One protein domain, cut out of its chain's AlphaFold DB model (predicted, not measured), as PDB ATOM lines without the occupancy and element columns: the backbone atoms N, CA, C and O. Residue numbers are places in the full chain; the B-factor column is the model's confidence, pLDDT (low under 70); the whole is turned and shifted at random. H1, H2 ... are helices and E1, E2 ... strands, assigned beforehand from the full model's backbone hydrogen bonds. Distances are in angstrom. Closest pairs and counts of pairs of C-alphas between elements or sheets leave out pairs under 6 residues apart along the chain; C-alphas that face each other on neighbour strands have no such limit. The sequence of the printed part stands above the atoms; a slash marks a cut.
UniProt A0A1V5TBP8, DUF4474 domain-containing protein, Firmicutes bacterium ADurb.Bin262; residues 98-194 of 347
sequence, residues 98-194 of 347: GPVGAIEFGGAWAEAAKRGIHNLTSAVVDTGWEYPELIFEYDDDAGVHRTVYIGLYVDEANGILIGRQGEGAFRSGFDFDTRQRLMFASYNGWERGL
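This is residues 98 to 194 of the 347 residues of the protein "DUF4474 domain-containing protein" of Firmicutes bacterium ADurb.Bin262 (UniProt A0A1V5TBP8). One strongly twisted sheet of six strands bends into two parts: a wing of long strands, E1, E2 and most of E3, with helix H1 along one face of it, and a smaller group of short strands, E4, E5 and E6. E3 belongs to both parts and turns by 73 degrees at residue 151, while the short helix H2 lies beyond E6, far from H1. The printed part has 97 residues, with two named helices and six named strands in the order H1 E1 E2 E3 E4 E5 E6 H2, a mixed class. The sheet runs E1 E2 E3 E4 E5 E6, antiparallel throughout; the whole is compact, with a radius of gyration of the C-alphas of 14.5 A and spans of 44 by 31 by 25 A.

Find C-alpha 102 at (-18.398, 8.611, 43.145); from there H1, residues 102 to 114, runs 18.5 A. Next come E1, residues 118 to 125, 20.3 A; E2, residues 133 to 139, 19.7 A; and E3, residues 145 to 155, 26.8 A, which starts at C-alpha 145, (2.962, 8.055, 33.574). Then look for the short strands E4, residues 160 to 163, E5, residues 174 to 177, and E6, residues 182 to 185. H2, residues 190 to 193, ends at C-alpha 193, (-34.885, 17.903, 40.172).

The six strands form a meander, each the antiparallel neighbour of the one before, and each successive pair is a hairpin. Between E1 and E2 look at N 121 and O 137, 2.8 A, within hydrogen-bond range. For E2 and E3 the pair N 148 and O 136 is at 2.7 A. Past the bend, E3 and E4 stand at 117 degrees between their directions, with N 153 and O 162 at 2.8 A. E4 and E5 have N 161 and O 176 at 2.8 A, and E5 and E6 have N 175 and O 184 at 2.7 A. H1 is on the sheet at a height of 9.2 A, over E3 but only just, with 3 of its 13 C-alphas falling on that strand. It runs along the strands, at 17 degrees to E3 on the local plane; their closest C-alphas are those of Phe 105 and Ile 150, 6.2 A. H2 is not on the sheet, but only just, with 4 pairs of C-alphas within 10 A, and is apart from H1. In H1 every O i to N i+4 pair is within hydrogen-bond range; H2 is too short for such a pair, and its 1 pair of O i to N i+3 is within range.

The two C-alphas farthest apart, those of Gly 143 and Leu 194, are 46.5 A apart. The printed part has no cut, and no link is long. Mean pLDDT of the printed part is 87.0; residues 98 to 100 are under 70.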
ATOM      1  N   GLY A  98     -16.498  12.204  30.904       49.41
ATOM      2  CA  GLY A  98     -17.770  12.703  31.407       49.41
ATOM      3  C   GLY A  98     -17.727  13.060  32.900       49.41
ATOM      4  O   GLY A  98     -16.658  13.203  33.498       49.41
ATOM      5  N   PRO A  99     -18.894  13.254  33.521       50.94
ATOM      6  CA  PRO A  99     -18.960  13.729  34.893       50.94
ATOM      7  C   PRO A  99     -18.340  12.695  35.853       50.94
ATOM      8  O   PRO A  99     -18.605  11.500  35.739       50.94
ATOM      9  N   VAL A 100     -17.488  13.141  36.783       65.88
ATOM     10  CA  VAL A 100     -16.829  12.247  37.750       65.88
ATOM     11  C   VAL A 100     -17.707  12.136  38.990       65.88
ATOM     12  O   VAL A 100     -17.584  12.913  39.935       65.88
ATOM     13  N   GLY A 101     -18.651  11.199  38.964       72.75
ATOM     14  CA  GLY A 101     -19.374  10.785  40.159       72.75
ATOM     15  C   GLY A 101     -18.519   9.884  41.050       72.75
ATOM     16  O   GLY A 101     -17.406   9.476  40.703       72.75
ATOM     17  N   ALA A 102     -19.052   9.535  42.218       75.12
ATOM     18  CA  ALA A 102     -18.398   8.611  43.145       75.12
ATOM     19  C   ALA A 102     -18.079   7.241  42.507       75.12
ATOM     20  O   ALA A 102     -17.066   6.618  42.837       75.12
ATOM     21  N   ILE A 103     -18.931   6.772  41.588       75.38
ATOM     22  CA  ILE A 103     -18.777   5.485  40.896       75.38
ATOM     23  C   ILE A 103     -17.636   5.558  39.881       75.38
ATOM     24  O   ILE A 103     -16.772   4.684  39.868       75.38
ATOM     25  N   GLU A 104     -17.606   6.605  39.062       79.31
ATOM     26  CA  GLU A 104     -16.571   6.847  38.061       79.31
ATOM     27  C   GLU A 104     -15.212   7.043  38.733       79.31
ATOM     28  O   GLU A 104     -14.221   6.446  38.311       79.31
ATOM     29  N   PHE A 105     -15.184   7.791  39.840       80.06
ATOM     30  CA  PHE A 105     -14.005   7.934  40.687       80.06
ATOM     31  C   PHE A 105     -13.510   6.572  41.199       80.06
ATOM     32  O   PHE A 105     -12.341   6.226  41.025       80.06
ATOM     33  N   GLY A 106     -14.397   5.763  41.789       79.19
ATOM     34  CA  GLY A 106     -14.048   4.424  42.269       79.19
ATOM     35  C   GLY A 106     -13.557   3.498  41.150       79.19
ATOM     36  O   GLY A 106     -12.585   2.764  41.335       79.19
ATOM     37  N   GLY A 107     -14.184   3.566  39.973       81.31
ATOM     38  CA  GLY A 107     -13.787   2.819  38.781       81.31
ATOM     39  C   GLY A 107     -12.398   3.206  38.276       81.31
ATOM     40  O   GLY A 107     -11.581   2.324  38.010       81.31
ATOM     41  N   ALA A 108     -12.093   4.505  38.220       80.75
ATOM     42  CA  ALA A 108     -10.778   5.004  37.826       80.75
ATOM     43  C   ALA A 108      -9.670   4.473  38.751       80.75
ATOM     44  O   ALA A 108      -8.640   3.994  38.272       80.75
ATOM     45  N   TRP A 109      -9.905   4.465  40.065       83.81
ATOM     46  CA  TRP A 109      -8.952   3.919  41.035       83.81
ATOM     47  C   TRP A 109      -8.835   2.397  40.992       83.81
ATOM     48  O   TRP A 109      -7.735   1.871  41.155       83.81
ATOM     49  N   ALA A 110      -9.930   1.676  40.745       84.38
ATOM     50  CA  ALA A 110      -9.884   0.227  40.563       84.38
ATOM     51  C   ALA A 110      -9.055  -0.156  39.327       84.38
ATOM     52  O   ALA A 110      -8.243  -1.079  39.389       84.38
ATOM     53  N   GLU A 111      -9.215   0.569  38.217       83.81
ATOM     54  CA  GLU A 111      -8.400   0.380  37.015       83.81
ATOM     55  C   GLU A 111      -6.938   0.780  37.231       83.81
ATOM     56  O   GLU A 111      -6.044   0.064  36.782       83.81
ATOM     57  N   ALA A 112      -6.673   1.866  37.965       84.88
ATOM     58  CA  ALA A 112      -5.314   2.239  38.346       84.88
ATOM     59  C   ALA A 112      -4.646   1.139  39.185       84.88
ATOM     60  O   ALA A 112      -3.537   0.713  38.876       84.88
ATOM     61  N   ALA A 113      -5.352   0.594  40.181       87.12
ATOM     62  CA  ALA A 113      -4.842  -0.475  41.035       87.12
ATOM     63  C   ALA A 113      -4.517  -1.757  40.251       87.12
ATOM     64  O   ALA A 113      -3.507  -2.400  40.527       87.12
ATOM     65  N   LYS A 114      -5.326  -2.114  39.243       90.56
ATOM     66  CA  LYS A 114      -5.056  -3.266  38.360       90.56
ATOM     67  C   LYS A 114      -3.784  -3.105  37.520       90.56
ATOM     68  O   LYS A 114      -3.231  -4.112  37.092       90.56
ATOM     69  N   ARG A 115      -3.353  -1.870  37.250       90.06
ATOM     70  CA  ARG A 115      -2.162  -1.552  36.443       90.06
ATOM     71  C   ARG A 115      -0.885  -1.401  37.276       90.06
ATOM     72  O   ARG A 115       0.175  -1.216  36.688       90.06
ATOM     73  N   GLY A 116      -0.995  -1.448  38.604       91.75
ATOM     74  CA  GLY A 116       0.071  -1.048  39.518       91.75
ATOM     75  C   GLY A 116       0.113   0.469  39.701       91.75
ATOM     76  O   GLY A 116      -0.105   1.227  38.759       91.75
ATOM     77  N   ILE A 117       0.348   0.915  40.938       91.50
ATOM     78  CA  ILE A 117       0.437   2.336  41.296       91.50
ATOM     79  C   ILE A 117       1.785   2.576  41.969       91.50
ATOM     80  O   ILE A 117       1.990   2.175  43.118       91.50
ATOM     81  N   HIS A 118       2.672   3.280  41.272       91.56
ATOM     82  CA  HIS A 118       3.960   3.750  41.777       91.56
ATOM     83  C   HIS A 118       4.013   5.274  41.750       91.56
ATOM     84  O   HIS A 118       3.297   5.915  40.985       91.56
ATOM     85  N   ASN A 119       4.859   5.863  42.600       93.12
ATOM     86  CA  ASN A 119       5.134   7.307  42.618       93.12
ATOM     87  C   ASN A 119       3.885   8.209  42.671       93.12
ATOM     88  O   ASN A 119       3.896   9.303  42.122       93.12
ATOM     89  N   LEU A 120       2.821   7.760  43.347       91.75
ATOM     90  CA  LEU A 120       1.563   8.500  43.423       91.75
ATOM     91  C   LEU A 120       1.760   9.904  44.019       91.75
ATOM     92  O   LEU A 120       2.144  10.051  45.185       91.75
ATOM     93  N   THR A 121       1.411  10.922  43.241       89.56
ATOM     94  CA  THR A 121       1.388  12.335  43.621       89.56
ATOM     95  C   THR A 121       0.007  12.942  43.384       89.56
ATOM     96  O   THR A 121      -0.866  12.355  42.747       89.56
ATOM     97  N   SER A 122      -0.218  14.128  43.948       87.50
ATOM     98  CA  SER A 122      -1.400  14.949  43.685       87.50
ATOM     99  C   SER A 122      -0.965  16.356  43.310       87.50
ATOM    100  O   SER A 122      -0.042  16.883  43.941       87.50
ATOM    101  N   ALA A 123      -1.656  16.975  42.364       83.62
ATOM    102  CA  ALA A 123      -1.393  18.340  41.921       83.62
ATOM    103  C   ALA A 123      -2.704  19.112  41.761       83.62
ATOM    104  O   ALA A 123      -3.756  18.516  41.550       83.62
ATOM    105  N   VAL A 124      -2.637  20.435  41.871       86.88
ATOM    106  CA  VAL A 124      -3.730  21.332  41.487       86.88
ATOM    107  C   VAL A 124      -3.326  21.941  40.155       86.88
ATOM    108  O   VAL A 124      -2.278  22.583  40.066       86.88
ATOM    109  N   VAL A 125      -4.102  21.665  39.112       85.62
ATOM    110  CA  VAL A 125      -3.765  22.040  37.738       85.62
ATOM    111  C   VAL A 125      -4.838  22.930  37.146       85.62
ATOM    112  O   VAL A 125      -6.034  22.691  37.308       85.62
ATOM    113  N   ASP A 126      -4.403  23.966  36.442       86.94
ATOM    114  CA  ASP A 126      -5.301  24.781  35.637       86.94
ATOM    115  C   ASP A 126      -5.799  23.946  34.448       86.94
ATOM    116  O   ASP A 126      -5.013  23.464  33.629       86.94
ATOM    117  N   THR A 127      -7.113  23.743  34.389       79.69
ATOM    118  CA  THR A 127      -7.797  22.998  33.325       79.69
ATOM    119  C   THR A 127      -8.550  23.919  32.360       79.69
ATOM    120  O   THR A 127      -9.284  23.435  31.500       79.69
ATOM    121  N   GLY A 128      -8.380  25.242  32.482       76.75
ATOM    122  CA  GLY A 128      -9.094  26.254  31.700       76.75
ATOM    123  C   GLY A 128     -10.515  26.550  32.191       76.75
ATOM    124  O   GLY A 128     -11.256  27.259  31.508       76.75
ATOM    125  N   TRP A 129     -10.904  26.005  33.345       75.81
ATOM    126  CA  TRP A 129     -12.157  26.310  34.038       75.81
ATOM    127  C   TRP A 129     -11.983  27.481  35.013       75.81
ATOM    128  O   TRP A 129     -10.879  27.977  35.217       75.81
ATOM    129  N   GLU A 130     -13.086  27.933  35.617       82.62
ATOM    130  CA  GLU A 130     -13.080  29.029  36.600       82.62
ATOM    131  C   GLU A 130     -12.132  28.764  37.779       82.62
ATOM    132  O   GLU A 130     -11.483  29.680  38.281       82.62
ATOM    133  N   TYR A 131     -12.005  27.496  38.164       86.69
ATOM    134  CA  TYR A 131     -11.131  27.039  39.232       86.69
ATOM    135  C   TYR A 131     -10.176  25.959  38.705       86.69
ATOM    136  O   TYR A 131     -10.532  25.228  37.776       86.69
ATOM    137  N   PRO A 132      -8.971  25.819  39.281       89.50
ATOM    138  CA  PRO A 132      -8.092  24.701  38.970       89.50
ATOM    139  C   PRO A 132      -8.632  23.392  39.567       89.50
ATOM    140  O   PRO A 132      -9.341  23.388  40.575       89.50
ATOM    141  N   GLU A 133      -8.286  22.264  38.953       88.44
ATOM    142  CA  GLU A 133      -8.733  20.932  39.365       88.44
ATOM    143  C   GLU A 133      -7.662  20.222  40.201       88.44
ATOM    144  O   GLU A 133      -6.477  20.238  39.862       88.44
ATOM    145  N   LEU A 134      -8.073  19.555  41.281       87.19
ATOM    146  CA  LEU A 134      -7.234  18.589  41.981       87.19
ATOM    147  C   LEU A 134      -7.127  17.318  41.135       87.19
ATOM    148  O   LEU A 134      -8.134  16.699  40.825       87.19
ATOM    149  N   ILE A 135      -5.915  16.889  40.816       86.56
ATOM    150  CA  ILE A 135      -5.642  15.657  40.072       86.56
ATOM    151  C   ILE A 135      -4.706  14.741  40.858       86.56
ATOM    152  O   ILE A 135      -4.000  15.173  41.776       86.56
ATOM    153  N   PHE A 136      -4.674  13.474  40.459       87.31
ATOM    154  CA  PHE A 136      -3.672  12.513  40.907       87.31
ATOM    155  C   PHE A 136      -2.827  12.035  39.736       87.31
ATOM    156  O   PHE A 136      -3.339  11.822  38.642       87.31
ATOM    157  N   GLU A 137      -1.544  11.824  39.977       89.00
ATOM    158  CA  GLU A 137      -0.594  11.352  38.975       89.00
ATOM    159  C   GLU A 137       0.151  10.138  39.517       89.00
ATOM    160  O   GLU A 137       0.477  10.093  40.702       89.00
ATOM    161  N   TYR A 138       0.392   9.130  38.684       90.31
ATOM    162  CA  TYR A 138       1.097   7.915  39.090       90.31
ATOM    163  C   TYR A 138       1.792   7.248  37.902       90.31
ATOM    164  O   TYR A 138       1.407   7.462  36.754       90.31
ATOM    165  N   ASP A 139       2.775   6.397  38.181       94.00
ATOM    166  CA  ASP A 139       3.407   5.536  37.179       94.00
ATOM    167  C   ASP A 139       2.868   4.104  37.317       94.00
ATOM    168  O   ASP A 139       2.777   3.574  38.430       94.00
ATOM    169  N   ASP A 140       2.487   3.475  36.203       95.06
ATOM    170  CA  ASP A 140       2.016   2.083  36.192       95.06
ATOM    171  C   ASP A 140       3.165   1.054  36.129       95.06
ATOM    172  O   ASP A 140       4.334   1.412  35.974       95.06
ATOM    173  N   ASP A 141       2.861  -0.244  36.262       95.19
ATOM    174  CA  ASP A 141       3.863  -1.329  36.222       95.19
ATOM    175  C   ASP A 141       4.627  -1.404  34.886       95.19
ATOM    176  O   ASP A 141       5.707  -1.993  34.814       95.19
ATOM    177  N   ALA A 142       4.087  -0.802  33.818       95.38
ATOM    178  CA  ALA A 142       4.761  -0.680  32.529       95.38
ATOM    179  C   ALA A 142       5.672   0.563  32.449       95.38
ATOM    180  O   ALA A 142       6.282   0.805  31.407       95.38
ATOM    181  N   GLY A 143       5.775   1.345  33.530       93.12
ATOM    182  CA  GLY A 143       6.536   2.591  33.593       93.12
ATOM    183  C   GLY A 143       5.869   3.755  32.856       93.12
ATOM    184  O   GLY A 143       6.549   4.722  32.515       93.12
ATOM    185  N   VAL A 144       4.566   3.665  32.561       94.75
ATOM    186  CA  VAL A 144       3.819   4.738  31.895       94.75
ATOM    187  C   VAL A 144       3.264   5.697  32.941       94.75
ATOM    188  O   VAL A 144       2.541   5.278  33.844       94.75
ATOM    189  N   HIS A 145       3.544   6.989  32.766       92.38
ATOM    190  CA  HIS A 145       2.962   8.055  33.574       92.38
ATOM    191  C   HIS A 145       1.477   8.262  33.237       92.38
ATOM    192  O   HIS A 145       1.086   8.293  32.064       92.38
ATOM    193  N   ARG A 146       0.635   8.394  34.258       87.62
ATOM    194  CA  ARG A 146      -0.826   8.467  34.161       87.62
ATOM    195  C   ARG A 146      -1.356   9.603  35.025       87.62
ATOM    196  O   ARG A 146      -0.885   9.800  36.138       87.62
ATOM    197  N   THR A 147      -2.420  10.247  34.554       87.62
ATOM    198  CA  THR A 147      -3.155  11.281  35.291       87.62
ATOM    199  C   THR A 147      -4.605  10.850  35.500       87.62
ATOM    200  O   THR A 147      -5.244  10.325  34.587       87.62
ATOM    201  N   VAL A 148      -5.127  11.080  36.702       84.69
ATOM    202  CA  VAL A 148      -6.512  10.839  37.104       84.69
ATOM    203  C   VAL A 148      -7.148  12.177  37.468       84.69
ATOM    204  O   VAL A 148      -6.780  12.804  38.463       84.69
ATOM    205  N   TYR A 149      -8.124  12.579  36.659       83.56
ATOM    206  CA  TYR A 149      -9.000  13.723  36.901       83.56
ATOM    207  C   TYR A 149     -10.186  13.262  37.739       83.56
ATOM    208  O   TYR A 149     -10.806  12.242  37.426       83.56
ATOM    209  N   ILE A 150     -10.474  13.972  38.826       80.00
ATOM    210  CA  ILE A 150     -11.480  13.543  39.809       80.00
ATOM    211  C   ILE A 150     -12.719  14.443  39.812       80.00
ATOM    212  O   ILE A 150     -13.644  14.187  40.578       80.00
ATOM    213  N   GLY A 151     -12.741  15.492  38.982       83.56
ATOM    214  CA  GLY A 151     -13.847  16.440  38.886       83.56
ATOM    215  C   GLY A 151     -14.035  17.293  40.140       83.56
ATOM    216  O   GLY A 151     -15.159  17.720  40.412       83.56
ATOM    217  N   LEU A 152     -12.961  17.504  40.910       87.88
ATOM    218  CA  LEU A 152     -12.960  18.309  42.127       87.88
ATOM    219  C   LEU A 152     -12.098  19.551  41.924       87.88
ATOM    220  O   LEU A 152     -10.875  19.472  41.823       87.88
ATOM    221  N   TYR A 153     -12.759  20.692  41.889       90.50
ATOM    222  CA  TYR A 153     -12.164  21.993  41.659       90.50
ATOM    223  C   TYR A 153     -11.880  22.697  42.982       90.50
ATOM    224  O   TYR A 153     -12.584  22.485  43.970       90.50
ATOM    225  N   VAL A 154     -10.826  23.508  43.015       88.44
ATOM    226  CA  VAL A 154     -10.329  24.132  44.242       88.44
ATOM    227  C   VAL A 154     -10.378  25.647  44.115       88.44
ATOM    228  O   VAL A 154      -9.578  26.253  43.408       88.44
ATOM    229  N   ASP A 155     -11.272  26.272  44.875       90.12
ATOM    230  CA  ASP A 155     -11.182  27.695  45.179       90.12
ATOM    231  C   ASP A 155     -10.235  27.871  46.372       90.12
ATOM    232  O   ASP A 155     -10.636  27.781  47.535       90.12
ATOM    233  N   GLU A 156      -8.948  28.092  46.106       85.94
ATOM    234  CA  GLU A 156      -7.950  28.277  47.166       85.94
ATOM    235  C   GLU A 156      -8.195  29.556  47.984       85.94
ATOM    236  O   GLU A 156      -7.968  29.582  49.204       85.94
ATOM    237  N   ALA A 157      -8.701  30.607  47.329       86.94
ATOM    238  CA  ALA A 157      -8.936  31.913  47.932       86.94
ATOM    239  C   ALA A 157     -10.041  31.860  48.990       86.94
ATOM    240  O   ALA A 157      -9.930  32.537  50.018       86.94
ATOM    241  N   ASN A 158     -11.036  30.991  48.804       86.50
ATOM    242  CA  ASN A 158     -12.127  30.772  49.753       86.50
ATOM    243  C   ASN A 158     -12.028  29.441  50.517       86.50
ATOM    244  O   ASN A 158     -12.702  29.259  51.528       86.50
ATOM    245  N   GLY A 159     -11.113  28.549  50.129       89.50
ATOM    246  CA  GLY A 159     -10.952  27.222  50.725       89.50
ATOM    247  C   GLY A 159     -12.116  26.281  50.416       89.50
ATOM    248  O   GLY A 159     -12.466  25.462  51.271       89.50
ATOM    249  N   ILE A 160     -12.711  26.406  49.229       91.25
ATOM    250  CA  ILE A 160     -13.895  25.650  48.811       91.25
ATOM    251  C   ILE A 160     -13.489  24.561  47.817       91.25
ATOM    252  O   ILE A 160     -12.681  24.783  46.918       91.25
ATOM    253  N   LEU A 161     -14.055  23.370  47.998       91.38
ATOM    254  CA  LEU A 161     -13.988  22.268  47.050       91.38
ATOM    255  C   LEU A 161     -15.311  22.197  46.296       91.38
ATOM    256  O   LEU A 161     -16.360  22.031  46.922       91.38
ATOM    257  N   ILE A 162     -15.232  22.320  44.976       91.12
ATOM    258  CA  ILE A 162     -16.376  22.508  44.087       91.12
ATOM    259  C   ILE A 162     -16.465  21.326  43.125       91.12
ATOM    260  O   ILE A 162     -15.472  20.905  42.526       91.12
ATOM    261  N   GLY A 163     -17.659  20.775  42.966       89.00
ATOM    262  CA  GLY A 163     -17.949  19.783  41.944       89.00
ATOM    263  C   GLY A 163     -17.895  20.342  40.533       89.00
ATOM    264  O   GLY A 163     -18.295  21.477  40.271       89.00
ATOM    265  N   ARG A 164     -17.478  19.506  39.584       84.69
ATOM    266  CA  ARG A 164     -17.559  19.834  38.157       84.69
ATOM    267  C   ARG A 164     -18.955  20.344  37.781       84.69
ATOM    268  O   ARG A 164     -19.954  19.737  38.152       84.69
ATOM    269  N   GLN A 165     -19.004  21.452  37.039       83.38
ATOM    270  CA  GLN A 165     -20.245  22.095  36.567       83.38
ATOM    271  C   GLN A 165     -21.233  22.497  37.680       83.38
ATOM    272  O   GLN A 165     -22.409  22.734  37.410       83.38
ATOM    273  N   GLY A 166     -20.773  22.591  38.930       86.12
ATOM    274  CA  GLY A 166     -21.637  22.904  40.063       86.12
ATOM    275  C   GLY A 166     -22.596  21.771  40.433       86.12
ATOM    276  O   GLY A 166     -23.614  22.052  41.047       86.12
ATOM    277  N   GLU A 167     -22.302  20.516  40.069       88.88
ATOM    278  CA  GLU A 167     -23.102  19.330  40.444       88.88
ATOM    279  C   GLU A 167     -22.771  18.792  41.858       88.88
ATOM    280  O   GLU A 167     -23.243  17.727  42.271       88.88
ATOM    281  N   GLY A 168     -21.904  19.487  42.596       90.38
ATOM    282  CA  GLY A 168     -21.384  19.033  43.879       90.38
ATOM    283  C   GLY A 168     -20.173  18.117  43.732       90.38
ATOM    284  O   GLY A 168     -20.008  17.400  42.739       90.38
ATOM    285  N   ALA A 169     -19.289  18.131  44.723       88.75
ATOM    286  CA  ALA A 169     -18.119  17.267  44.774       88.75
ATOM    287  C   ALA A 169     -18.533  15.797  44.577       88.75
ATOM    288  O   ALA A 169     -19.424  15.294  45.268       88.75
ATOM    289  N   PHE A 170     -17.909  15.111  43.615       84.88
ATOM    290  CA  PHE A 170     -18.264  13.743  43.206       84.88
ATOM    291  C   PHE A 170     -19.735  13.563  42.777       84.88
ATOM    292  O   PHE A 170     -20.315  12.488  42.973       84.88
ATOM    293  N   ARG A 171     -20.348  14.618  42.217       85.56
ATOM    294  CA  ARG A 171     -21.776  14.700  41.847       85.56
ATOM    295  C   ARG A 171     -22.726  14.422  43.006       85.56
ATOM    296  O   ARG A 171     -23.821  13.886  42.827       85.56
ATOM    297  N   SER A 172     -22.275  14.694  44.225       87.44
ATOM    298  CA  SER A 172     -23.061  14.448  45.430       87.44
ATOM    299  C   SER A 172     -24.260  15.377  45.562       87.44
ATOM    300  O   SER A 172     -25.147  15.059  46.344       87.44
ATOM    301  N   GLY A 173     -24.273  16.493  44.826       91.06
ATOM    302  CA  GLY A 173     -25.162  17.620  45.076       91.06
ATOM    303  C   GLY A 173     -24.624  18.616  46.105       91.06
ATOM    304  O   GLY A 173     -25.175  19.711  46.231       91.06
ATOM    305  N   PHE A 174     -23.504  18.308  46.772       94.19
ATOM    306  CA  PHE A 174     -22.897  19.154  47.798       94.19
ATOM    307  C   PHE A 174     -21.440  19.520  47.499       94.19
ATOM    308  O   PHE A 174     -20.633  18.681  47.099       94.19
ATOM    309  N   ASP A 175     -21.095  20.768  47.775       94.88
ATOM    310  CA  ASP A 175     -19.739  21.300  47.829       94.88
ATOM    311  C   ASP A 175     -19.271  21.438  49.287       94.88
ATOM    312  O   ASP A 175     -20.041  21.263  50.241       94.88
ATOM    313  N   PHE A 176     -17.978  21.713  49.476       95.00
ATOM    314  CA  PHE A 176     -17.369  21.731  50.807       95.00
ATOM    315  C   PHE A 176     -16.525  22.976  51.054       95.00
ATOM    316  O   PHE A 176     -15.537  23.207  50.366       95.00
ATOM    317  N   ASP A 177     -16.828  23.711  52.120       95.06
ATOM    318  CA  ASP A 177     -15.940  24.732  52.673       95.06
ATOM    319  C   ASP A 177     -15.050  24.072  53.733       95.06
ATOM    320  O   ASP A 177     -15.476  23.651  54.818       95.06
ATOM    321  N   THR A 178     -13.767  23.972  53.398       91.88
ATOM    322  CA  THR A 178     -12.760  23.295  54.219       91.88
ATOM    323  C   THR A 178     -12.320  24.105  55.436       91.88
ATOM    324  O   THR A 178     -11.788  23.523  56.387       91.88
ATOM    325  N   ARG A 179     -12.549  25.425  55.445       90.94
ATOM    326  CA  ARG A 179     -12.204  26.322  56.559       90.94
ATOM    327  C   ARG A 179     -13.187  26.139  57.703       90.94
ATOM    328  O   ARG A 179     -12.775  26.030  58.857       90.94
ATOM    329  N   GLN A 180     -14.469  26.028  57.367       93.75
ATOM    330  CA  GLN A 180     -15.548  25.834  58.335       93.75
ATOM    331  C   GLN A 180     -15.863  24.352  58.598       93.75
ATOM    332  O   GLN A 180     -16.475  24.028  59.615       93.75
ATOM    333  N   ARG A 181     -15.387  23.434  57.737       93.88
ATOM    334  CA  ARG A 181     -15.821  22.019  57.687       93.88
ATOM    335  C   ARG A 181     -17.320  21.919  57.396       93.88
ATOM    336  O   ARG A 181     -18.036  21.147  58.034       93.88
ATOM    337  N   LEU A 182     -17.764  22.745  56.458       96.00
ATOM    338  CA  LEU A 182     -19.156  22.935  56.096       96.00
ATOM    339  C   LEU A 182     -19.436  22.211  54.783       96.00
ATOM    340  O   LEU A 182     -18.783  22.476  53.779       96.00
ATOM    341  N   MET A 183     -20.407  21.309  54.804       96.50
ATOM    342  CA  MET A 183     -21.008  20.747  53.599       96.50
ATOM    343  C   MET A 183     -22.204  21.608  53.212       96.50
ATOM    344  O   MET A 183     -22.994  21.972  54.089       96.50
ATOM    345  N   PHE A 184     -22.345  21.928  51.930       96.69
ATOM    346  CA  PHE A 184     -23.436  22.772  51.470       96.69
ATOM    347  C   PHE A 184     -23.863  22.489  50.029       96.69
ATOM    348  O   PHE A 184     -23.086  21.955  49.254       96.69
ATOM    349  N   ALA A 185     -25.106  22.808  49.677       94.88
ATOM    350  CA  ALA A 185     -25.678  22.518  48.374       94.88
ATOM    351  C   ALA A 185     -24.937  23.260  47.274       94.88
ATOM    352  O   ALA A 185     -24.682  24.461  47.366       94.88
ATOM    353  N   SER A 186     -24.644  22.502  46.232       93.75
ATOM    354  CA  SER A 186     -24.173  23.009  44.960       93.75
ATOM    355  C   SER A 186     -25.330  23.605  44.154       93.75
ATOM    356  O   SER A 186     -26.504  23.271  44.353       93.75
ATOM    357  N   TYR A 187     -24.994  24.486  43.218       89.94
ATOM    358  CA  TYR A 187     -25.981  25.210  42.422       89.94
ATOM    359  C   TYR A 187     -26.799  24.276  41.511       89.94
ATOM    360  O   TYR A 187     -28.028  24.362  41.478       89.94
ATOM    361  N   ASN A 188     -26.120  23.337  40.840       90.50
ATOM    362  CA  ASN A 188     -26.676  22.364  39.893       90.50
ATOM    363  C   ASN A 188     -26.761  20.948  40.488       90.50
ATOM    364  O   ASN A 188     -26.653  19.955  39.766       90.50
ATOM    365  N   GLY A 189     -26.938  20.839  41.807       88.69
ATOM    366  CA  GLY A 189     -27.162  19.555  42.463       88.69
ATOM    367  C   GLY A 189     -28.391  18.833  41.902       88.69
ATOM    368  O   GLY A 189     -29.387  19.454  41.521       88.69
ATOM    369  N   TRP A 190     -28.337  17.504  41.862       87.69
ATOM    370  CA  TRP A 190     -29.434  16.658  41.377       87.69
ATOM    371  C   TRP A 190     -30.715  16.826  42.215       87.69
ATOM    372  O   TRP A 190     -31.819  16.595  41.718       87.69
ATOM    373  N   GLU A 191     -30.581  17.291  43.460       90.00
ATOM    374  CA  GLU A 191     -31.668  17.633  44.377       90.00
ATOM    375  C   GLU A 191     -32.617  18.679  43.788       90.00
ATOM    376  O   GLU A 191     -33.813  18.660  44.076       90.00
ATOM    377  N   ARG A 192     -32.117  19.542  42.895       90.06
ATOM    378  CA  ARG A 192     -32.916  20.541  42.174       90.06
ATOM    379  C   ARG A 192     -34.052  19.907  41.361       90.06
ATOM    380  O   ARG A 192     -35.093  20.526  41.170       90.06
ATOM    381  N   GLY A 193     -33.873  18.663  40.910       88.88
ATOM    382  CA  GLY A 193     -34.885  17.903  40.172       88.88
ATOM    383  C   GLY A 193     -35.947  17.227  41.044       88.88
ATOM    384  O   GLY A 193     -36.896  16.666  40.500       88.88
ATOM    385  N   LEU A 194     -35.808  17.247  42.375       88.38
ATOM    386  CA  LEU A 194     -36.740  16.575  43.288       88.38
ATOM    387  C   LEU A 194     -37.858  17.473  43.811       88.38
ATOM    388  O   LEU A 194     -38.819  16.950  44.379       88.38
TER     389      LEU A 194